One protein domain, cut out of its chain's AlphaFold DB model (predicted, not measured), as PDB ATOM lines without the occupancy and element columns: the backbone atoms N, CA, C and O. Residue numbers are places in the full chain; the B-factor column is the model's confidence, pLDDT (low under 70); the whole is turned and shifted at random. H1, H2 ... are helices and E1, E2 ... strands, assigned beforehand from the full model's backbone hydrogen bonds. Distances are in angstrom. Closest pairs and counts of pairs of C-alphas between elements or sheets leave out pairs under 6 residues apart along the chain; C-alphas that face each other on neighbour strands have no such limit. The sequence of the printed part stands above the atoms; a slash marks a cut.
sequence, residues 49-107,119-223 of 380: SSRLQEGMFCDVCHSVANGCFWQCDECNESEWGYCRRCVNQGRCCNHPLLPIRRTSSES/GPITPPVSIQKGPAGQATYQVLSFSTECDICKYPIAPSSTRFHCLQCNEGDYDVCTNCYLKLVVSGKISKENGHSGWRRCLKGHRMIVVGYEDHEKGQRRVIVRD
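This is residues 49 to 107 and 119 to 223 of the 380 residues of the protein "SH3 domain-containing protein" of Talaromyces marneffei (UniProt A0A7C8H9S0). Two small, strongly twisted sheets follow one another along an elongated body, E10 at the edge of the second coming beside E4 of the first. Short H1 packs on the first sheet and touches H2 near E7; H3 and the long link after it make one end of the length, E1 the other. The 164 printed residues hold ten named strands and three named helices, in the order E1 E2 E3 H1 E4 E5 E6 E7 H2 E8 H3 E9 E10. Both sheets, E3 E2 E4 E6 E5 and E8 E7 E9 E10, are antiparallel; the class is mixed, with 69 residues, under half, in named elements. The whole is compact, radius of gyration of the C-alphas 17.6 A, spanning 58 by 31 by 28 A.

In the larger sheet E4, residues 97 to 103, pairs with E2, residues 69 to 72, with N 98 and O 71 2.9 A apart. E2 and E3, residues 80 to 83, form a hairpin, with N 70 and O 82 at 2.8 A. Staggered along E4, E6, residues 136 to 139, pairs with its residues 100 to 103, N 101 and O 138 being 2.8 A apart. E5, residues 125 to 128, forms a hairpin with E6, with no N and O within hydrogen-bond range; C-alphas 138 and 127, which face each other, are 5.5 A apart. H1, residues 84 to 88, is on this sheet at a height over the sheet of 8.2 A; E3, H1 and E4 form a split strand-helix-strand unit, two strands of one sheet joined through a helix, with E2 between them in the sheet, its crossover right-handed. The closest C-alphas of E4 and E10, residues 215 to 222, are those of Leu 98 and Arg 217, 4.5 A apart. E10 and E9, residues 204 to 212, form a hairpin, with N 217 and O 210 at 2.8 A. E7, residues 159 to 162, pairs with E9, N 161 and O 205 at 2.8 A, and with E8, residues 170 to 173, N 172 and O 160 at 2.8 A. H3, residues 174 to 182, only grazes this sheet with residues 174 to 178, its closest C-alphas to E7 being Thr 174 and Arg 159, 5.6 A; E8, H3 and E9 form a second split unit, with E7 between the strands, also right-handed. H2, residues 165 to 168, touches H1, the closest C-alphas being Gly 168 and Asn 88, 4.6 A. E1, residues 52 to 54, pairs with no named strand. In H1 and H3 every O i to N i+4 pair is within hydrogen-bond range; H2 is too short for one.

E1 begins at C-alpha 52 (21.259, -38.791, -2.857). E4 is 19.0 A long, H3 12.3 A, E9 25.3 A and E10 21.4 A, ending at C-alpha 222 (61.413, -41.289, -2.179).

The C-alphas farthest apart, of Ser 49 and Ser 183, are 60.6 A apart. Residues 108 to 118 are not printed; C-alphas 107 and 119 are 24.0 A apart across the cut. The links E1 to E2, E6 to E7 and H3 to E9 are long. Mean pLDDT of the printed part is 87.6; residues 105 to 107 and 119 to 135 are under 70.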
ATOM      1  N   SER A  49      15.681 -40.185  -3.024       79.12
ATOM      2  CA  SER A  49      16.078 -38.902  -3.620       79.12
ATOM      3  C   SER A  49      16.594 -37.906  -2.581       79.12
ATOM      4  O   SER A  49      17.483 -37.120  -2.881       79.12
ATOM      5  N   SER A  50      16.096 -37.955  -1.340       79.50
ATOM      6  CA  SER A  50      16.560 -37.070  -0.259       79.50
ATOM      7  C   SER A  50      17.884 -37.526   0.366       79.50
ATOM      8  O   SER A  50      18.529 -36.765   1.089       79.50
ATOM      9  N   ARG A  51      18.304 -38.767   0.090       84.25
ATOM     10  CA  ARG A  51      19.575 -39.354   0.546       84.25
ATOM     11  C   ARG A  51      20.668 -39.307  -0.519       84.25
ATOM     12  O   ARG A  51      21.814 -39.620  -0.190       84.25
ATOM     13  N   LEU A  52      20.322 -38.942  -1.753       84.19
ATOM     14  CA  LEU A  52      21.259 -38.791  -2.857       84.19
ATOM     15  C   LEU A  52      22.190 -37.608  -2.581       84.19
ATOM     16  O   LEU A  52      21.753 -36.488  -2.328       84.19
ATOM     17  N   GLN A  53      23.488 -37.864  -2.626       82.69
ATOM     18  CA  GLN A  53      24.520 -36.846  -2.546       82.69
ATOM     19  C   GLN A  53      25.351 -36.885  -3.815       82.69
ATOM     20  O   GLN A  53      25.886 -37.935  -4.157       82.69
ATOM     21  N   GLU A  54      25.510 -35.735  -4.457       85.69
ATOM     22  CA  GLU A  54      26.435 -35.556  -5.571       85.69
ATOM     23  C   GLU A  54      27.694 -34.826  -5.092       85.69
ATOM     24  O   GLU A  54      27.619 -33.844  -4.348       85.69
ATOM     25  N   GLY A  55      28.866 -35.300  -5.503       88.44
ATOM     26  CA  GLY A  55      30.134 -34.688  -5.126       88.44
ATOM     27  C   GLY A  55      31.324 -35.622  -5.278       88.44
ATOM     28  O   GLY A  55      31.178 -36.771  -5.675       88.44
ATOM     29  N   MET A  56      32.510 -35.124  -4.956       90.12
ATOM     30  CA  MET A  56      33.733 -35.918  -4.904       90.12
ATOM     31  C   MET A  56      33.811 -36.616  -3.548       90.12
ATOM     32  O   MET A  56      33.655 -35.963  -2.508       90.12
ATOM     33  N   PHE A  57      34.068 -37.920  -3.547       93.38
ATOM     34  CA  PHE A  57      34.190 -38.728  -2.335       93.38
ATOM     35  C   PHE A  57      35.535 -39.438  -2.345       93.38
ATOM     36  O   PHE A  57      35.967 -39.912  -3.382       93.38
ATOM     37  N   CYS A  58      36.210 -39.490  -1.200       95.12
ATOM     38  CA  CYS A  58      37.463 -40.230  -1.093       95.12
ATOM     39  C   CYS A  58      37.211 -41.736  -1.188       95.12
ATOM     40  O   CYS A  58      36.415 -42.256  -0.409       95.12
ATOM     41  N   ASP A  59      37.967 -42.447  -2.018       94.31
ATOM     42  CA  ASP A  59      37.778 -43.891  -2.193       94.31
ATOM     43  C   ASP A  59      38.292 -44.748  -1.024       94.31
ATOM     44  O   ASP A  59      38.033 -45.944  -0.955       94.31
ATOM     45  N   VAL A  60      38.985 -44.138  -0.055       93.88
ATOM     46  CA  VAL A  60      39.523 -44.846   1.121       93.88
ATOM     47  C   VAL A  60      38.658 -44.678   2.367       93.88
ATOM     48  O   VAL A  60      38.444 -45.636   3.107       93.88
ATOM     49  N   CYS A  61      38.212 -43.452   2.654       94.00
ATOM     50  CA  CYS A  61      37.443 -43.145   3.867       94.00
ATOM     51  C   CYS A  61      36.006 -42.703   3.578       94.00
ATOM     52  O   CYS A  61      35.257 -42.410   4.508       94.00
ATOM     53  N   HIS A  62      35.637 -42.589   2.301       92.44
ATOM     54  CA  HIS A  62      34.326 -42.142   1.842       92.44
ATOM     55  C   HIS A  62      33.931 -40.744   2.348       92.44
ATOM     56  O   HIS A  62      32.763 -40.366   2.287       92.44
ATOM     57  N   SER A  63      34.865 -39.923   2.837       92.56
ATOM     58  CA  SER A  63      34.554 -38.542   3.213       92.56
ATOM     59  C   SER A  63      34.268 -37.696   1.971       92.56
ATOM     60  O   SER A  63      34.828 -37.932   0.899       92.56
ATOM     61  N   VAL A  64      33.434 -36.667   2.120       91.94
ATOM     62  CA  VAL A  64      33.229 -35.668   1.062       91.94
ATOM     63  C   VAL A  64      34.522 -34.873   0.869       91.94
ATOM     64  O   VAL A  64      35.158 -34.480   1.843       91.94
ATOM     65  N   ALA A  65      34.907 -34.637  -0.382       93.50
ATOM     66  CA  ALA A  65      36.165 -34.001  -0.765       93.50
ATOM     67  C   ALA A  65      35.974 -32.897  -1.823       93.50
ATOM     68  O   ALA A  65      36.904 -32.543  -2.537       93.50
ATOM     69  N   ASN A  66      34.773 -32.310  -1.915       89.94
ATOM     70  CA  ASN A  66      34.441 -31.284  -2.915       89.94
ATOM     71  C   ASN A  66      35.418 -30.098  -2.943       89.94
ATOM     72  O   ASN A  66      35.660 -29.543  -4.011       89.94
ATOM     73  N   GLY A  67      35.954 -29.701  -1.782       89.56
ATOM     74  CA  GLY A  67      36.868 -28.563  -1.653       89.56
ATOM     75  C   GLY A  67      38.313 -28.847  -2.071       89.56
ATOM     76  O   GLY A  67      39.007 -27.916  -2.470       89.56
ATOM     77  N   CYS A  68      38.757 -30.101  -1.964       92.56
ATOM     78  CA  CYS A  68      40.104 -30.553  -2.305       92.56
ATOM     79  C   CYS A  68      40.096 -32.081  -2.448       92.56
ATOM     80  O   CYS A  68      40.018 -32.814  -1.455       92.56
ATOM     81  N   PHE A  69      40.169 -32.534  -3.692       95.00
ATOM     82  CA  PHE A  69      40.203 -33.930  -4.090       95.00
ATOM     83  C   PHE A  69      41.480 -34.190  -4.881       95.00
ATOM     84  O   PHE A  69      41.784 -33.477  -5.831       95.00
ATOM     85  N   TRP A  70      42.229 -35.202  -4.477       95.88
ATOM     86  CA  TRP A  70      43.460 -35.616  -5.130       95.88
ATOM     87  C   TRP A  70      43.146 -36.740  -6.106       95.88
ATOM     88  O   TRP A  70      42.990 -37.891  -5.699       95.88
ATOM     89  N   GLN A  71      43.016 -36.382  -7.378       95.62
ATOM     90  CA  GLN A  71      42.680 -37.287  -8.466       95.62
ATOM     91  C   GLN A  71      43.920 -38.045  -8.944       95.62
ATOM     92  O   GLN A  71      44.972 -37.446  -9.176       95.62
ATOM     93  N   CYS A  72      43.783 -39.355  -9.119       95.69
ATOM     94  CA  CYS A  72      44.762 -40.200  -9.791       95.69
ATOM     95  C   CYS A  72      44.293 -40.450 -11.225       95.69
ATOM     96  O   CYS A  72      43.132 -40.788 -11.408       95.69
ATOM     97  N   ASP A  73      45.169 -40.318 -12.224       93.50
ATOM     98  CA  ASP A  73      44.806 -40.604 -13.624       93.50
ATOM     99  C   ASP A  73      44.985 -42.079 -14.018       93.50
ATOM    100  O   ASP A  73      44.425 -42.522 -15.013       93.50
ATOM    101  N   GLU A  74      45.748 -42.842 -13.238       94.81
ATOM    102  CA  GLU A  74      46.089 -44.234 -13.552       94.81
ATOM    103  C   GLU A  74      45.087 -45.215 -12.930       94.81
ATOM    104  O   GLU A  74      44.605 -46.136 -13.589       94.81
ATOM    105  N   CYS A  75      44.709 -44.981 -11.671       95.38
ATOM    106  CA  CYS A  75      43.713 -45.793 -10.983       95.38
ATOM    107  C   CYS A  75      42.320 -45.556 -11.584       95.38
ATOM    108  O   CYS A  75      41.798 -44.442 -11.545       95.38
ATOM    109  N   ASN A  76      41.718 -46.628 -12.100       93.44
ATOM    110  CA  ASN A  76      40.394 -46.653 -12.719       93.44
ATOM    111  C   ASN A  76      40.171 -45.532 -13.755       93.44
ATOM    112  O   ASN A  76      39.105 -44.933 -13.787       93.44
ATOM    113  N   GLU A  77      41.186 -45.220 -14.570       89.50
ATOM    114  CA  GLU A  77      41.079 -44.273 -15.699       89.50
ATOM    115  C   GLU A  77      40.561 -42.881 -15.294       89.50
ATOM    116  O   GLU A  77      39.592 -42.365 -15.848       89.50
ATOM    117  N   SER A  78      41.221 -42.254 -14.316       88.00
ATOM    118  CA  SER A  78      40.846 -40.945 -13.757       88.00
ATOM    119  C   SER A  78      39.592 -40.925 -12.870       88.00
ATOM    120  O   SER A  78      39.198 -39.844 -12.422       88.00
ATOM    121  N   GLU A  79      38.985 -42.074 -12.558       87.12
ATOM    122  CA  GLU A  79      37.796 -42.155 -11.689       87.12
ATOM    123  C   GLU A  79      38.114 -42.352 -10.202       87.12
ATOM    124  O   GLU A  79      37.200 -42.387  -9.381       87.12
ATOM    125  N   TRP A  80      39.391 -42.469  -9.841       92.94
ATOM    126  CA  TRP A  80      39.817 -42.750  -8.472       92.94
ATOM    127  C   TRP A  80      40.521 -41.554  -7.825       92.94
ATOM    128  O   TRP A  80      41.300 -40.832  -8.459       92.94
ATOM    129  N   GLY A  81      40.314 -41.358  -6.525       95.25
ATOM    130  CA  GLY A  81      41.046 -40.344  -5.785       95.25
ATOM    131  C   GLY A  81      40.737 -40.233  -4.297       95.25
ATOM    132  O   GLY A  81      40.009 -41.002  -3.666       95.25
ATOM    133  N   TYR A  82      41.382 -39.245  -3.685       97.31
ATOM    134  CA  TYR A  82      41.577 -39.222  -2.242       97.31
ATOM    135  C   TYR A  82      41.285 -37.846  -1.652       97.31
ATOM    136  O   TYR A  82      41.541 -36.808  -2.263       97.31
ATOM    137  N   CYS A  83      40.782 -37.806  -0.418       96.25
ATOM    138  CA  CYS A  83      40.742 -36.552   0.328       96.25
ATOM    139  C   CYS A  83      42.152 -36.173   0.803       96.25
ATOM    140  O   CYS A  83      43.017 -37.036   0.976       96.25
ATOM    141  N   ARG A  84      42.360 -34.880   1.090       94.31
ATOM    142  CA  ARG A  84      43.633 -34.353   1.620       94.31
ATOM    143  C   ARG A  84      44.176 -35.180   2.788       94.31
ATOM    144  O   ARG A  84      45.352 -35.512   2.798       94.31
ATOM    145  N   ARG A  85      43.316 -35.548   3.743       96.00
ATOM    146  CA  ARG A  85      43.717 -36.293   4.946       96.00
ATOM    147  C   ARG A  85      44.266 -37.682   4.622       96.00
ATOM    148  O   ARG A  85      45.249 -38.094   5.222       96.00
ATOM    149  N   CYS A  86      43.648 -38.400   3.686       97.50
ATOM    150  CA  CYS A  86      44.139 -39.711   3.270       97.50
ATOM    151  C   CYS A  86      45.486 -39.599   2.549       97.50
ATOM    152  O   CYS A  86      46.396 -40.341   2.897       97.50
ATOM    153  N   VAL A  87      45.657 -38.624   1.649       96.94
ATOM    154  CA  VAL A  87      46.949 -38.387   0.972       96.94
ATOM    155  C   VAL A  87      48.063 -38.048   1.961       96.94
ATOM    156  O   VAL A  87      49.138 -38.640   1.912       96.94
ATOM    157  N   ASN A  88      47.794 -37.133   2.889       95.69
ATOM    158  CA  ASN A  88      48.733 -36.712   3.931       95.69
ATOM    159  C   ASN A  88      49.128 -37.861   4.878       95.69
ATOM    160  O   ASN A  88      50.240 -37.920   5.384       95.69
ATOM    161  N   GLN A  89      48.234 -38.824   5.092       96.50
ATOM    162  CA  GLN A  89      48.494 -39.981   5.953       96.50
ATOM    163  C   GLN A  89      49.031 -41.193   5.176       96.50
ATOM    164  O   GLN A  89      49.136 -42.278   5.741       96.50
ATOM    165  N   GLY A  90      49.356 -41.034   3.886       95.62
ATOM    166  CA  GLY A  90      49.887 -42.112   3.042       95.62
ATOM    167  C   GLY A  90      48.849 -43.171   2.673       95.62
ATOM    168  O   GLY A  90      49.192 -44.241   2.193       95.62
ATOM    169  N   ARG A  91      47.563 -42.884   2.882       96.81
ATOM    170  CA  ARG A  91      46.454 -43.741   2.465       96.81
ATOM    171  C   ARG A  91      45.985 -43.379   1.062       96.81
ATOM    172  O   ARG A  91      44.854 -42.934   0.861       96.81
ATOM    173  N   CYS A  92      46.891 -43.493   0.105       97.06
ATOM    174  CA  CYS A  92      46.639 -43.255  -1.309       97.06
ATOM    175  C   CYS A  92      47.517 -44.177  -2.158       97.06
ATOM    176  O   CYS A  92      48.399 -44.846  -1.630       97.06
ATOM    177  N   CYS A  93      47.276 -44.221  -3.466       96.94
ATOM    178  CA  CYS A  93      48.180 -44.894  -4.393       96.94
ATOM    179  C   CYS A  93      49.513 -44.140  -4.527       96.94
ATOM    180  O   CYS A  93      49.610 -42.959  -4.178       96.94
ATOM    181  N   ASN A  94      50.496 -44.813  -5.123       95.69
ATOM    182  CA  ASN A  94      51.835 -44.271  -5.367       95.69
ATOM    183  C   ASN A  94      51.926 -43.385  -6.622       95.69
ATOM    184  O   ASN A  94      52.927 -42.699  -6.821       95.69
ATOM    185  N   HIS A  95      50.876 -43.354  -7.448       96.94
ATOM    186  CA  HIS A  95      50.826 -42.544  -8.665       96.94
ATOM    187  C   HIS A  95      50.841 -41.029  -8.396       96.94
ATOM    188  O   HIS A  95      50.389 -40.578  -7.335       96.94
ATOM    189  N   PRO A  96      51.250 -40.214  -9.386       96.88
ATOM    190  CA  PRO A  96      51.116 -38.763  -9.341       96.88
ATOM    191  C   PRO A  96      49.660 -38.306  -9.164       96.88
ATOM    192  O   PRO A  96      48.781 -38.624  -9.970       96.88
ATOM    193  N   LEU A  97      49.404 -37.493  -8.135       96.94
ATOM    194  CA  LEU A  97      48.058 -37.029  -7.792       96.94
ATOM    195  C   LEU A  97      47.850 -35.557  -8.151       96.94
ATOM    196  O   LEU A  97      48.601 -34.691  -7.700       96.94
ATOM    197  N   LEU A  98      46.788 -35.265  -8.902       95.44
ATOM    198  CA  LEU A  98      46.383 -33.908  -9.260       95.44
ATOM    199  C   LEU A  98      45.354 -33.379  -8.249       95.44
ATOM    200  O   LEU A  98      44.284 -33.971  -8.102       95.44
ATOM    201  N   PRO A  99      45.619 -32.260  -7.562       95.12
ATOM    202  CA  PRO A  99      44.634 -31.671  -6.678       95.12
ATOM    203  C   PRO A  99      43.624 -30.825  -7.453       95.12
ATOM    204  O   PRO A  99      43.971 -29.865  -8.142       95.12
ATOM    205  N   ILE A 100      42.350 -31.155  -7.291       93.19
ATOM    206  CA  ILE A 100      41.228 -30.473  -7.928       93.19
ATOM    207  C   ILE A 100      40.150 -30.106  -6.908       93.19
ATOM    208  O   ILE A 100      40.010 -30.715  -5.846       93.19
ATOM    209  N   ARG A 101      39.351 -29.101  -7.245       92.19
ATOM    210  CA  ARG A 101      38.152 -28.688  -6.515       92.19
ATOM    211  C   ARG A 101      36.951 -28.741  -7.444       92.19
ATOM    212  O   ARG A 101      37.037 -28.306  -8.588       92.19
ATOM    213  N   ARG A 102      35.815 -29.210  -6.926       87.38
ATOM    214  CA  ARG A 102      34.524 -29.150  -7.619       87.38
ATOM    215  C   ARG A 102      33.861 -27.799  -7.340       87.38
ATOM    216  O   ARG A 102      33.590 -27.462  -6.187       87.38
ATOM    217  N   THR A 103      33.568 -27.044  -8.388       83.94
ATOM    218  CA  THR A 103      32.791 -25.802  -8.355       83.94
ATOM    219  C   THR A 103      31.426 -26.055  -8.993       83.94
ATOM    220  O   THR A 103      31.302 -26.222 -10.205       83.94
ATOM    221  N   SER A 104      30.374 -26.129  -8.177       72.12
ATOM    222  CA  SER A 104      28.988 -26.192  -8.657       72.12
ATOM    223  C   SER A 104      28.404 -24.787  -8.788       72.12
ATOM    224  O   SER A 104      28.644 -23.939  -7.934       72.12
ATOM    225  N   SER A 105      27.598 -24.549  -9.825       53.50
ATOM    226  CA  SER A 105      26.849 -23.299 -10.028       53.50
ATOM    227  C   SER A 105      25.576 -23.185  -9.174       53.50
ATOM    228  O   SER A 105      24.782 -22.275  -9.388       53.50
ATOM    229  N   GLU A 106      25.364 -24.089  -8.218       46.00
ATOM    230  CA  GLU A 106      24.309 -23.966  -7.211       46.00
ATOM    231  C   GLU A 106      24.871 -23.291  -5.956       46.00
ATOM    232  O   GLU A 106      25.906 -23.694  -5.423       46.00
ATOM    233  N   SER A 107      24.189 -22.225  -5.541       34.31
ATOM    234  CA  SER A 107      24.471 -21.341  -4.410       34.31
ATOM    235  C   SER A 107      24.931 -22.069  -3.133       34.31
ATOM    236  O   SER A 107      24.496 -23.190  -2.865       34.31
ATOM    237  N   GLY A 119      46.383 -20.107   3.916       40.50
ATOM    238  CA  GLY A 119      47.285 -19.924   2.779       40.50
ATOM    239  C   GLY A 119      46.710 -19.026   1.673       40.50
ATOM    240  O   GLY A 119      45.524 -19.144   1.356       40.50
ATOM    241  N   PRO A 120      47.514 -18.139   1.053       35.50
ATOM    242  CA  PRO A 120      47.075 -17.349  -0.095       35.50
ATOM    243  C   PRO A 120      46.766 -18.265  -1.287       35.50
ATOM    244  O   PRO A 120      47.643 -18.967  -1.791       35.50
ATOM    245  N   ILE A 121      45.517 -18.240  -1.750       44.25
ATOM    246  CA  ILE A 121      45.096 -18.878  -3.001       44.25
ATOM    247  C   ILE A 121      45.767 -18.102  -4.144       44.25
ATOM    248  O   ILE A 121      45.466 -16.930  -4.367       44.25
ATOM    249  N   THR A 122      46.716 -18.729  -4.839       46.81
ATOM    250  CA  THR A 122      47.289 -18.205  -6.092       46.81
ATOM    251  C   THR A 122      46.236 -18.271  -7.216       46.81
ATOM    252  O   THR A 122      45.276 -19.036  -7.099       46.81
ATOM    253  N   PRO A 123      46.333 -17.443  -8.279       38.88
ATOM    254  CA  PRO A 123      45.272 -17.337  -9.279       38.88
ATOM    255  C   PRO A 123      45.053 -18.667 -10.030       38.88
ATOM    256  O   PRO A 123      46.001 -19.432 -10.204       38.88
ATOM    257  N   PRO A 124      43.815 -18.953 -10.477       43.66
ATOM    258  CA  PRO A 124      43.450 -20.228 -11.090       43.66
ATOM    259  C   PRO A 124      44.228 -20.494 -12.381       43.66
ATOM    260  O   PRO A 124      44.201 -19.679 -13.303       43.66
ATOM    261  N   VAL A 125      44.832 -21.678 -12.482       47.06
ATOM    262  CA  VAL A 125      45.353 -22.218 -13.740       47.06
ATOM    263  C   VAL A 125      44.355 -23.258 -14.253       47.06
ATOM    264  O   VAL A 125      44.127 -24.273 -13.608       47.06
ATOM    265  N   SER A 126      43.769 -22.970 -15.419       51.06
ATOM    266  CA  SER A 126      42.873 -23.821 -16.222       51.06
ATOM    267  C   SER A 126      41.523 -24.220 -15.593       51.06
ATOM    268  O   SER A 126      41.434 -24.957 -14.614       51.06
ATOM    269  N   ILE A 127      40.434 -23.759 -16.218       52.12
ATOM    270  CA  ILE A 127      39.061 -24.209 -15.950       52.12
ATOM    271  C   ILE A 127      38.707 -25.216 -17.042       52.12
ATOM    272  O   ILE A 127      38.564 -24.831 -18.205       52.12
ATOM    273  N   GLN A 128      38.502 -26.485 -16.687       53.81
ATOM    274  CA  GLN A 128      37.814 -27.403 -17.594       53.81
ATOM    275  C   GLN A 128      36.332 -27.010 -17.615       53.81
ATOM    276  O   GLN A 128      35.566 -27.301 -16.693       53.81
ATOM    277  N   LYS A 129      35.946 -26.237 -18.635       41.12
ATOM    278  CA  LYS A 129      34.591 -25.703 -18.788       41.12
ATOM    279  C   LYS A 129      33.662 -26.815 -19.282       41.12
ATOM    280  O   LYS A 129      33.588 -27.075 -20.477       41.12
ATOM    281  N   GLY A 130      32.957 -27.457 -18.354       44.47
ATOM    282  CA  GLY A 130      31.823 -28.317 -18.683       44.47
ATOM    283  C   GLY A 130      30.667 -27.512 -19.310       44.47
ATOM    284  O   GLY A 130      30.569 -26.298 -19.081       44.47
ATOM    285  N   PRO A 131      29.801 -28.141 -20.124       40.88
ATOM    286  CA  PRO A 131      28.591 -27.510 -20.644       40.88
ATOM    287  C   PRO A 131      27.674 -27.000 -19.517       40.88
ATOM    288  O   PRO A 131      27.724 -27.454 -18.373       40.88
ATOM    289  N   ALA A 132      26.847 -26.003 -19.844       38.78
ATOM    290  CA  ALA A 132      26.010 -25.283 -18.886       38.78
ATOM    291  C   ALA A 132      25.130 -26.236 -18.049       38.78
ATOM    292  O   ALA A 132      24.397 -27.052 -18.601       38.78
ATOM    293  N   GLY A 133      25.208 -26.115 -16.718       51.06
ATOM    294  CA  GLY A 133      24.475 -26.955 -15.760       51.06
ATOM    295  C   GLY A 133      25.274 -28.120 -15.162       51.06
ATOM    296  O   GLY A 133      24.719 -28.895 -14.386       51.06
ATOM    297  N   GLN A 134      26.561 -28.256 -15.494       59.38
ATOM    298  CA  GLN A 134      27.447 -29.282 -14.934       59.38
ATOM    299  C   GLN A 134      28.466 -28.694 -13.954       59.38
ATOM    300  O   GLN A 134      28.851 -27.526 -14.043       59.38
ATOM    301  N   ALA A 135      28.899 -29.517 -12.999       65.25
ATOM    302  CA  ALA A 135      29.972 -29.151 -12.090       65.25
ATOM    303  C   ALA A 135      31.257 -28.875 -12.881       65.25
ATOM    304  O   ALA A 135      31.646 -29.665 -13.738       65.25
ATOM    305  N   THR A 136      31.900 -27.746 -12.600       81.25
ATOM    306  CA  THR A 136      33.213 -27.419 -13.160       81.25
ATOM    307  C   THR A 136      34.302 -27.848 -12.188       81.25
ATOM    308  O   THR A 136      34.067 -27.957 -10.982       81.25
ATOM    309  N   TYR A 137      35.487 -28.125 -12.719       85.19
ATOM    310  CA  TYR A 137      36.641 -28.518 -11.922       85.19
ATOM    311  C   TYR A 137      37.731 -27.463 -12.051       85.19
ATOM    312  O   TYR A 137      38.041 -27.000 -13.151       85.19
ATOM    313  N   GLN A 138      38.290 -27.087 -10.907       88.12
ATOM    314  CA  GLN A 138      39.393 -26.147 -10.799       88.12
ATOM    315  C   GLN A 138      40.613 -26.880 -10.258       88.12
ATOM    316  O   GLN A 138      40.541 -27.495  -9.193       88.12
ATOM    317  N   VAL A 139      41.736 -26.784 -10.964       90.69
ATOM    318  CA  VAL A 139      43.017 -27.314 -10.493       90.69
ATOM    319  C   VAL A 139      43.565 -26.395  -9.407       90.69
ATOM    320  O   VAL A 139      43.513 -25.168  -9.525       90.69
ATOM    321  N   LEU A 140      44.042 -26.991  -8.318       88.94
ATOM    322  CA  LEU A 140      44.569 -26.271  -7.166       88.94
ATOM    323  C   LEU A 140      46.100 -26.230  -7.210       88.94
ATOM    324  O   LEU A 140      46.751 -27.182  -7.623       88.94
ATOM    325  N   SER A 141      46.673 -25.138  -6.717       85.56
ATOM    326  CA  SER A 141      48.093 -25.027  -6.382       85.56
ATOM    327  C   SER A 141      48.231 -24.849  -4.872       85.56
ATOM    328  O   SER A 141      47.468 -24.102  -4.255       85.56
ATOM    329  N   PHE A 142      49.203 -25.526  -4.261       79.94
ATOM    330  CA  PHE A 142      49.463 -25.411  -2.825       79.94
ATOM    331  C   PHE A 142      50.823 -24.782  -2.558       79.94
ATOM    332  O   PHE A 142      51.830 -25.172  -3.142       79.94
ATOM    333  N   SER A 143      50.847 -23.858  -1.601       84.44
ATOM    334  CA  SER A 143      52.072 -23.426  -0.936       84.44
ATOM    335  C   SER A 143      52.175 -24.181   0.384       84.44
ATOM    336  O   SER A 143      51.461 -23.864   1.331       84.44
ATOM    337  N   THR A 144      53.030 -25.202   0.446       91.12
ATOM    338  CA  THR A 144      53.307 -25.915   1.700       91.12
ATOM    339  C   THR A 144      54.342 -25.139   2.507       91.12
ATOM    340  O   THR A 144      55.403 -24.810   1.984       91.12
ATOM    341  N   GLU A 145      54.072 -24.862   3.778       94.75
ATOM    342  CA  GLU A 145      55.030 -24.210   4.676       94.75
ATOM    343  C   GLU A 145      55.880 -25.245   5.415       94.75
ATOM    344  O   GLU A 145      55.408 -26.313   5.790       94.75
ATOM    345  N   CYS A 146      57.154 -24.931   5.642       96.75
ATOM    346  CA  CYS A 146      58.015 -25.769   6.470       96.75
ATOM    347  C   CYS A 146      57.632 -25.624   7.946       96.75
ATOM    348  O   CYS A 146      57.712 -24.530   8.499       96.75
ATOM    349  N   ASP A 147      57.356 -26.722   8.643       97.19
ATOM    350  CA  ASP A 147      56.960 -26.696  10.050       97.19
ATOM    351  C   ASP A 147      58.034 -26.184  11.009       97.19
ATOM    352  O   ASP A 147      57.711 -25.785  12.130       97.19
ATOM    353  N   ILE A 148      59.296 -26.174  10.579       96.44
ATOM    354  CA  ILE A 148      60.433 -25.733  11.391       96.44
ATOM    355  C   ILE A 148      60.713 -24.246  11.198       96.44
ATOM    356  O   ILE A 148      60.797 -23.511  12.177       96.44
ATOM    357  N   CYS A 149      60.907 -23.800   9.954       96.56
ATOM    358  CA  CYS A 149      61.275 -22.410   9.673       96.56
ATOM    359  C   CYS A 149      60.089 -21.518   9.296       96.56
ATOM    360  O   CYS A 149      60.278 -20.313   9.186       96.56
ATOM    361  N   LYS A 150      58.898 -22.094   9.094       95.81
ATOM    362  CA  LYS A 150      57.655 -21.415   8.694       95.81
ATOM    363  C   LYS A 150      57.730 -20.660   7.360       95.81
ATOM    364  O   LYS A 150      56.827 -19.908   7.026       95.81
ATOM    365  N   TYR A 151      58.783 -20.884   6.572       95.44
ATOM    366  CA  TYR A 151      58.876 -20.361   5.212       95.44
ATOM    367  C   TYR A 151      58.160 -21.286   4.218       95.44
ATOM    368  O   TYR A 151      58.222 -22.513   4.382       95.44
ATOM    369  N   PRO A 152      57.535 -20.722   3.168       94.69
ATOM    370  CA  PRO A 152      56.934 -21.504   2.099       94.69
ATOM    371  C   PRO A 152      58.006 -22.301   1.347       94.69
ATOM    372  O   PRO A 152      59.086 -21.799   1.030       94.69
ATOM    373  N   ILE A 153      57.701 -23.563   1.067       93.50
ATOM    374  CA  ILE A 153      58.524 -24.467   0.273       93.50
ATOM    375  C   ILE A 153      58.084 -24.319  -1.181       93.50
ATOM    376  O   ILE A 153      56.924 -24.559  -1.511       93.50
ATOM    377  N   ALA A 154      59.016 -23.915  -2.047       90.38
ATOM    378  CA  ALA A 154      58.749 -23.793  -3.474       90.38
ATOM    379  C   ALA A 154      58.275 -25.141  -4.050       90.38
ATOM    380  O   ALA A 154      58.891 -26.162  -3.733       90.38
ATOM    381  N   PRO A 155      57.250 -25.171  -4.920       85.88
ATOM    382  CA  PRO A 155      56.762 -26.423  -5.496       85.88
ATOM    383  C   PRO A 155      57.812 -27.199  -6.308       85.88
ATOM    384  O   PRO A 155      57.768 -28.422  -6.356       85.88
ATOM    385  N   SER A 156      58.801 -26.500  -6.872       88.00
ATOM    386  CA  SER A 156      59.957 -27.092  -7.559       88.00
ATOM    387  C   SER A 156      60.959 -27.788  -6.627       88.00
ATOM    388  O   SER A 156      61.939 -28.364  -7.093       88.00
ATOM    389  N   SER A 157      60.755 -27.713  -5.310       92.56
ATOM    390  CA  SER A 157      61.625 -28.306  -4.300       92.56
ATOM    391  C   SER A 157      60.934 -29.469  -3.599       92.56
ATOM    392  O   SER A 157      59.739 -29.438  -3.304       92.56
ATOM    393  N   THR A 158      61.712 -30.497  -3.274       95.44
ATOM    394  CA  THR A 158      61.236 -31.623  -2.474       95.44
ATOM    395  C   THR A 158      61.217 -31.278  -0.988       95.44
ATOM    396  O   THR A 158      62.014 -30.471  -0.502       95.44
ATOM    397  N   ARG A 159      60.367 -31.962  -0.228       96.31
ATOM    398  CA  ARG A 159      60.293 -31.840   1.232       96.31
ATOM    399  C   ARG A 159      60.175 -33.202   1.895       96.31
ATOM    400  O   ARG A 159      59.656 -34.147   1.305       96.31
ATOM    401  N   PHE A 160      60.648 -33.281   3.132       98.06
ATOM    402  CA  PHE A 160      60.454 -34.443   3.984       98.06
ATOM    403  C   PHE A 160      59.075 -34.344   4.620       98.06
ATOM    404  O   PHE A 160      58.781 -33.359   5.295       98.06
ATOM    405  N   HIS A 161      58.261 -35.371   4.437       97.88
ATOM    406  CA  HIS A 161      56.885 -35.412   4.897       97.88
ATOM    407  C   HIS A 161      56.685 -36.586   5.855       97.88
ATOM    408  O   HIS A 161      57.063 -37.723   5.561       97.88
ATOM    409  N   CYS A 162      56.124 -36.310   7.029       97.75
ATOM    410  CA  CYS A 162      55.814 -37.328   8.025       97.75
ATOM    411  C   CYS A 162      54.321 -37.646   8.005       97.75
ATOM    412  O   CYS A 162      53.497 -36.784   8.292       97.75
ATOM    413  N   LEU A 163      54.002 -38.918   7.772       96.62
ATOM    414  CA  LEU A 163      52.632 -39.414   7.603       96.62
ATOM    415  C   LEU A 163      51.820 -39.466   8.908       96.62
ATOM    416  O   LEU A 163      50.612 -39.684   8.884       96.62
ATOM    417  N   GLN A 164      52.480 -39.296  10.058       96.31
ATOM    418  CA  GLN A 164      51.881 -39.484  11.386       96.31
ATOM    419  C   GLN A 164      51.795 -38.179  12.190       96.31
ATOM    420  O   GLN A 164      50.834 -37.940  12.920       96.31
ATOM    421  N   CYS A 165      52.801 -37.310  12.079       96.75
ATOM    422  CA  CYS A 165      52.820 -36.039  12.799       96.75
ATOM    423  C   CYS A 165      51.812 -35.054  12.198       96.75
ATOM    424  O   CYS A 165      51.655 -35.007  10.985       96.75
ATOM    425  N   ASN A 166      51.180 -34.233  13.045       94.62
ATOM    426  CA  ASN A 166      50.227 -33.201  12.618       94.62
ATOM    427  C   ASN A 166      49.114 -33.758  11.708       94.62
ATOM    428  O   ASN A 166      48.802 -33.193  10.669       94.62
ATOM    429  N   GLU A 167      48.589 -34.940  12.050       93.25
ATOM    430  CA  GLU A 167      47.622 -35.674  11.221       93.25
ATOM    431  C   GLU A 167      48.099 -35.961   9.786       93.25
ATOM    432  O   GLU A 167      47.287 -36.044   8.861       93.25
ATOM    433  N   GLY A 168      49.409 -36.137   9.607       92.75
ATOM    434  CA  GLY A 168      50.042 -36.325   8.307       92.75
ATOM    435  C   GLY A 168      50.369 -35.016   7.590       92.75
ATOM    436  O   GLY A 168      50.631 -35.034   6.404       92.75
ATOM    437  N   ASP A 169      50.315 -33.862   8.251       93.31
ATOM    438  CA  ASP A 169      50.625 -32.553   7.656       93.31
ATOM    439  C   ASP A 169      51.910 -31.963   8.252       93.31
ATOM    440  O   ASP A 169      51.975 -30.774   8.543       93.31
ATOM    441  N   TYR A 170      52.895 -32.817   8.556       97.31
ATOM    442  CA  TYR A 170      54.196 -32.377   9.056       97.31
ATOM    443  C   TYR A 170      55.238 -32.401   7.941       97.31
ATOM    444  O   TYR A 170      55.724 -33.469   7.550       97.31
ATOM    445  N   ASP A 171      55.599 -31.214   7.471       97.25
ATOM    446  CA  ASP A 171      56.437 -30.977   6.306       97.25
ATOM    447  C   ASP A 171      57.701 -30.196   6.679       97.25
ATOM    448  O   ASP A 171      57.666 -29.112   7.257       97.25
ATOM    449  N   VAL A 172      58.865 -30.726   6.311       97.88
ATOM    450  CA  VAL A 172      60.160 -30.105   6.597       97.88
ATOM    451  C   VAL A 172      60.922 -29.891   5.300       97.88
ATOM    452  O   VAL A 172      61.185 -30.831   4.549       97.88
ATOM    453  N   CYS A 173      61.327 -28.648   5.035       97.44
ATOM    454  CA  CYS A 173      62.153 -28.351   3.869       97.44
ATOM    455  C   CYS A 173      63.526 -29.029   3.978       97.44
ATOM    456  O   CYS A 173      64.062 -29.215   5.077       97.44
ATOM    457  N   THR A 174      64.132 -29.346   2.830       96.50
ATOM    458  CA  THR A 174      65.420 -30.052   2.766       96.50
ATOM    459  C   THR A 174      66.491 -29.403   3.638       96.50
ATOM    460  O   THR A 174      67.157 -30.086   4.409       96.50
ATOM    461  N   ASN A 175      66.606 -28.073   3.607       97.06
ATOM    462  CA  ASN A 175      67.627 -27.362   4.374       97.06
ATOM    463  C   ASN A 175      67.422 -27.479   5.897       97.06
ATOM    464  O   ASN A 175      68.371 -27.723   6.641       97.06
ATOM    465  N   CYS A 176      66.178 -27.353   6.376       97.69
ATOM    466  CA  CYS A 176      65.865 -27.535   7.794       97.69
ATOM    467  C   CYS A 176      66.141 -28.967   8.247       97.69
ATOM    468  O   CYS A 176      66.736 -29.158   9.307       97.69
ATOM    469  N   TYR A 177      65.764 -29.957   7.438       97.81
ATOM    470  CA  TYR A 177      65.997 -31.358   7.764       97.81
ATOM    471  C   TYR A 177      67.495 -31.685   7.831       97.81
ATOM    472  O   TYR A 177      67.966 -32.236   8.825       97.81
ATOM    473  N   LEU A 178      68.281 -31.253   6.839       96.62
ATOM    474  CA  LEU A 178      69.736 -31.430   6.846       96.62
ATOM    475  C   LEU A 178      70.395 -30.734   8.045       96.62
ATOM    476  O   LEU A 178      71.275 -31.312   8.684       96.62
ATOM    477  N   LYS A 179      69.928 -29.537   8.423       97.38
ATOM    478  CA  LYS A 179      70.411 -28.831   9.619       97.38
ATOM    479  C   LYS A 179      70.117 -29.602  10.910       97.38
ATOM    480  O   LYS A 179      70.949 -29.595  11.819       97.38
ATOM    481  N   LEU A 180      68.973 -30.284  11.014       96.81
ATOM    482  CA  LEU A 180      68.678 -31.150  12.163       96.81
ATOM    483  C   LEU A 180      69.659 -32.325  12.266       96.81
ATOM    484  O   LEU A 180      70.078 -32.655  13.373       96.81
ATOM    485  N   VAL A 181      70.063 -32.902  11.132       96.69
ATOM    486  CA  VAL A 181      71.052 -33.992  11.094       96.69
ATOM    487  C   VAL A 181      72.443 -33.485  11.484       96.69
ATOM    488  O   VAL A 181      73.089 -34.058  12.355       96.69
ATOM    489  N   VAL A 182      72.896 -32.372  10.898       96.44
ATOM    490  CA  VAL A 182      74.223 -31.793  11.191       96.44
ATOM    491  C   VAL A 182      74.330 -31.311  12.641       96.44
ATOM    492  O   VAL A 182      75.382 -31.442  13.256       96.44
ATOM    493  N   SER A 183      73.241 -30.789  13.213       95.62
ATOM    494  CA  SER A 183      73.200 -30.383  14.628       95.62
ATOM    495  C   SER A 183      73.073 -31.552  15.613       95.62
ATOM    496  O   SER A 183      73.047 -31.316  16.817       95.62
ATOM    497  N   GLY A 184      72.966 -32.794  15.129       94.75
ATOM    498  CA  GLY A 184      72.847 -33.988  15.966       94.75
ATOM    499  C   GLY A 184      71.477 -34.184  16.622       94.75
ATOM    500  O   GLY A 184      71.308 -35.126  17.389       94.75
ATOM    501  N   LYS A 185      70.478 -33.341  16.315       95.81
ATOM    502  CA  LYS A 185      69.090 -33.539  16.780       95.81
ATOM    503  C   LYS A 185      68.438 -34.765  16.142       95.81
ATOM    504  O   LYS A 185      67.539 -35.356  16.728       95.81
ATOM    505  N   ILE A 186      68.878 -35.116  14.937       96.38
ATOM    506  CA  ILE A 186      68.588 -36.385  14.270       96.38
ATOM    507  C   ILE A 186      69.936 -37.078  14.069       96.38
ATOM    508  O   ILE A 186      70.860 -36.475  13.522       96.38
ATOM    509  N   SER A 187      70.068 -38.327  14.520       95.56
ATOM    510  CA  SER A 187      71.301 -39.098  14.338       95.56
ATOM    511  C   SER A 187      71.579 -39.357  12.852       95.56
ATOM    512  O   SER A 187      70.675 -39.350  12.017       95.56
ATOM    513  N   LYS A 188      72.845 -39.612  12.492       93.44
ATOM    514  CA  LYS A 188      73.241 -39.872  11.095       93.44
ATOM    515  C   LYS A 188      72.470 -41.049  10.480       93.44
ATOM    516  O   LYS A 188      72.083 -40.970   9.319       93.44
ATOM    517  N   GLU A 189      72.207 -42.093  11.267       93.81
ATOM    518  CA  GLU A 189      71.429 -43.272  10.853       93.81
ATOM    519  C   GLU A 189      69.952 -42.952  10.566       93.81
ATOM    520  O   GLU A 189      69.318 -43.645   9.785       93.81
ATOM    521  N   ASN A 190      69.416 -41.887  11.165       95.50
ATOM    522  CA  ASN A 190      68.038 -41.431  11.013       95.50
ATOM    523  C   ASN A 190      67.921 -40.246  10.055       95.50
ATOM    524  O   ASN A 190      66.820 -39.743   9.838       95.50
ATOM    525  N   GLY A 191      69.045 -39.793   9.496       94.69
ATOM    526  CA  GLY A 191      69.104 -38.677   8.571       94.69
ATOM    527  C   GLY A 191      68.639 -39.029   7.159       94.69
ATOM    528  O   GLY A 191      68.085 -40.092   6.890       94.69
ATOM    529  N   HIS A 192      68.902 -38.113   6.228       93.12
ATOM    530  CA  HIS A 192      68.421 -38.170   4.842       93.12
ATOM    531  C   HIS A 192      68.906 -39.398   4.051       93.12
ATOM    532  O   HIS A 192      68.178 -39.896   3.197       93.12
ATOM    533  N   SER A 193      70.117 -39.884   4.335       91.62
ATOM    534  CA  SER A 193      70.689 -41.103   3.751       91.62
ATOM    535  C   SER A 193      70.408 -42.361   4.578       91.62
ATOM    536  O   SER A 193      70.898 -43.425   4.224       91.62
ATOM    537  N   GLY A 194      69.678 -42.211   5.683       94.06
ATOM    538  CA  GLY A 194      69.372 -43.223   6.682       94.06
ATOM    539  C   GLY A 194      67.925 -43.709   6.630       94.06
ATOM    540  O   GLY A 194      67.269 -43.649   5.594       94.06
ATOM    541  N   TRP A 195      67.397 -44.072   7.800       95.25
ATOM    542  CA  TRP A 195      65.988 -44.393   8.057       95.25
ATOM    543  C   TRP A 195      65.007 -43.246   7.795       95.25
ATOM    544  O   TRP A 195      63.798 -43.464   7.855       95.25
ATOM    545  N   ARG A 196      65.512 -42.028   7.552       96.62
ATOM    546  CA  ARG A 196      64.735 -40.797   7.371       96.62
ATOM    547  C   ARG A 196      63.627 -40.661   8.412       96.62
ATOM    548  O   ARG A 196      62.450 -40.820   8.102       96.62
ATOM    549  N   ARG A 197      63.982 -40.363   9.662       97.00
ATOM    550  CA  ARG A 197      63.001 -40.174  10.745       97.00
ATOM    551  C   ARG A 197      62.791 -38.696  11.067       97.00
ATOM    552  O   ARG A 197      63.693 -37.876  10.891       97.00
ATOM    553  N   CYS A 198      61.595 -38.354  11.539       96.88
ATOM    554  CA  CYS A 198      61.289 -37.047  12.116       96.88
ATOM    555  C   CYS A 198      61.784 -36.963  13.572       96.88
ATOM    556  O   CYS A 198      62.221 -37.955  14.150       96.88
ATOM    557  N   LEU A 199      61.647 -35.796  14.210       95.38
ATOM    558  CA  LEU A 199      62.040 -35.597  15.618       95.38
ATOM    559  C   LEU A 199      61.280 -36.486  16.620       95.38
ATOM    560  O   LEU A 199      61.761 -36.692  17.726       95.38
ATOM    561  N   LYS A 200      60.104 -37.006  16.244       95.50
ATOM    562  CA  LYS A 200      59.338 -37.974  17.050       95.50
ATOM    563  C   LYS A 200      59.697 -39.435  16.748       95.50
ATOM    564  O   LYS A 200      59.054 -40.331  17.270       95.50
ATOM    565  N   GLY A 201      60.670 -39.684  15.872       94.69
ATOM    566  CA  GLY A 201      61.076 -41.034  15.486       94.69
ATOM    567  C   GLY A 201      60.216 -41.687  14.401       94.69
ATOM    568  O   GLY A 201      60.558 -42.772  13.954       94.69
ATOM    569  N   HIS A 202      59.148 -41.063  13.900       96.12
ATOM    570  CA  HIS A 202      58.394 -41.633  12.772       96.12
ATOM    571  C   HIS A 202      59.202 -41.552  11.472       96.12
ATOM    572  O   HIS A 202      59.811 -40.512  11.204       96.12
ATOM    573  N   ARG A 203      59.167 -42.611  10.656       95.94
ATOM    574  CA  ARG A 203      59.748 -42.634   9.304       95.94
ATOM    575  C   ARG A 203      59.040 -41.631   8.382       95.94
ATOM    576  O   ARG A 203      57.846 -41.366   8.530       95.94
ATOM    577  N   MET A 204      59.793 -41.044   7.457       97.25
ATOM    578  CA  MET A 204      59.356 -39.966   6.571       97.25
ATOM    579  C   MET A 204      59.582 -40.335   5.106       97.25
ATOM    580  O   MET A 204      60.586 -40.955   4.747       97.25
ATOM    581  N   ILE A 205      58.675 -39.858   4.261       97.75
ATOM    582  CA  ILE A 205      58.806 -39.909   2.804       97.75
ATOM    583  C   ILE A 205      59.357 -38.581   2.280       97.75
ATOM    584  O   ILE A 205      59.318 -37.559   2.972       97.75
ATOM    585  N   VAL A 206      59.866 -38.578   1.052       97.75
ATOM    586  CA  VAL A 206      60.228 -37.353   0.334       97.75
ATOM    587  C   VAL A 206      59.205 -37.127  -0.763       97.75
ATOM    588  O   VAL A 206      59.058 -37.950  -1.663       97.75
ATOM    589  N   VAL A 207      58.505 -36.000  -0.689       96.69
ATOM    590  CA  VAL A 207      57.467 -35.619  -1.651       96.69
ATOM    591  C   VAL A 207      57.875 -34.362  -2.395       96.69
ATOM    592  O   VAL A 207      58.571 -33.496  -1.856       96.69
ATOM    593  N   GLY A 208      57.421 -34.257  -3.632       95.06
ATOM    594  CA  GLY A 208      57.633 -33.101  -4.488       95.06
ATOM    595  C   GLY A 208      56.396 -32.818  -5.322       95.06
ATOM    596  O   GLY A 208      55.346 -33.445  -5.137       95.06
ATOM    597  N   TYR A 209      56.543 -31.870  -6.234       94.69
ATOM    598  CA  TYR A 209      55.564 -31.634  -7.270       94.69
ATOM    599  C   TYR A 209      56.214 -31.708  -8.647       94.69
ATOM    600  O   TYR A 209      57.345 -31.262  -8.828       94.69
ATOM    601  N   GLU A 210      55.472 -32.252  -9.602       92.81
ATOM    602  CA  GLU A 210      55.850 -32.317 -11.009       92.81
ATOM    603  C   GLU A 210      54.821 -31.574 -11.855       92.81
ATOM    604  O   GLU A 210      53.612 -31.646 -11.605       92.81
ATOM    605  N   ASP A 211      55.305 -30.839 -12.852       90.19
ATOM    606  CA  ASP A 211      54.450 -30.105 -13.776       90.19
ATOM    607  C   ASP A 211      53.937 -31.043 -14.872       90.19
ATOM    608  O   ASP A 211      54.701 -31.755 -15.521       90.19
ATOM    609  N   HIS A 212      52.625 -31.031 -15.094       87.19
ATOM    610  CA  HIS A 212      51.957 -31.793 -16.146       87.19
ATOM    611  C   HIS A 212      51.025 -30.870 -16.940       87.19
ATOM    612  O   HIS A 212      50.613 -29.819 -16.457       87.19
ATOM    613  N   GLU A 213      50.599 -31.294 -18.132       86.81
ATOM    614  CA  GLU A 213      49.653 -30.562 -18.994       86.81
ATOM    615  C   GLU A 213      48.369 -30.091 -18.282       86.81
ATOM    616  O   GLU A 213      47.843 -29.023 -18.582       86.81
ATOM    617  N   LYS A 214      47.858 -30.881 -17.323       84.62
ATOM    618  CA  LYS A 214      46.643 -30.561 -16.556       84.62
ATOM    619  C   LYS A 214      46.926 -29.664 -15.345       84.62
ATOM    620  O   LYS A 214      45.985 -29.205 -14.715       84.62
ATOM    621  N   GLY A 215      48.189 -29.429 -15.003       87.88
ATOM    622  CA  GLY A 215      48.621 -28.716 -13.808       87.88
ATOM    623  C   GLY A 215      49.592 -29.531 -12.960       87.88
ATOM    624  O   GLY A 215      50.067 -30.595 -13.354       87.88
ATOM    625  N   GLN A 216      49.898 -28.998 -11.787       91.69
ATOM    626  CA  GLN A 216      50.938 -29.520 -10.918       91.69
ATOM    627  C   GLN A 216      50.453 -30.725 -10.096       91.69
ATOM    628  O   GLN A 216      49.443 -30.640  -9.396       91.69
ATOM    629  N   ARG A 217      51.183 -31.845 -10.147       94.44
ATOM    630  CA  ARG A 217      50.840 -33.098  -9.453       94.44
ATOM    631  C   ARG A 217      51.784 -33.373  -8.297       94.44
ATOM    632  O   ARG A 217      52.984 -33.157  -8.415       94.44
ATOM    633  N   ARG A 218      51.256 -33.884  -7.186       95.50
ATOM    634  CA  ARG A 218      52.069 -34.389  -6.071       95.50
ATOM    635  C   ARG A 218      52.655 -35.740  -6.453       95.50
ATOM    636  O   ARG A 218      51.903 -36.635  -6.830       95.50
ATOM    637  N   VAL A 219      53.956 -35.902  -6.239       96.19
ATOM    638  CA  VAL A 219      54.680 -37.162  -6.453       96.19
ATOM    639  C   VAL A 219      55.441 -37.589  -5.202       96.19
ATOM    640  O   VAL A 219      55.874 -36.751  -4.400       96.19
ATOM    641  N   ILE A 220      55.596 -38.901  -5.030       96.88
ATOM    642  CA  ILE A 220      56.471 -39.490  -4.014       96.88
ATOM    643  C   ILE A 220      57.831 -39.704  -4.679       96.88
ATOM    644  O   ILE A 220      57.989 -40.580  -5.517       96.88
ATOM    645  N   VAL A 221      58.812 -38.872  -4.326       96.75
ATOM    646  CA  VAL A 221      60.165 -38.922  -4.909       96.75
ATOM    647  C   VAL A 221      60.995 -40.017  -4.252       96.75
ATOM    648  O   VAL A 221      61.780 -40.698  -4.905       96.75
ATOM    649  N   ARG A 222      60.842 -40.173  -2.934       96.81
ATOM    650  CA  ARG A 222      61.413 -41.289  -2.179       96.81
ATOM    651  C   ARG A 222      60.380 -41.797  -1.201       96.81
ATOM    652  O   ARG A 222      59.936 -41.039  -0.334       96.81
ATOM    653  N   ASP A 223      60.022 -43.059  -1.348       96.25
ATOM    654  CA  ASP A 223      59.006 -43.688  -0.517       96.25
ATOM    655  C   ASP A 223      59.524 -43.986   0.901       96.25
ATOM    656  O   ASP A 223      60.643 -43.620   1.250       96.25
TER     657      ASP A 223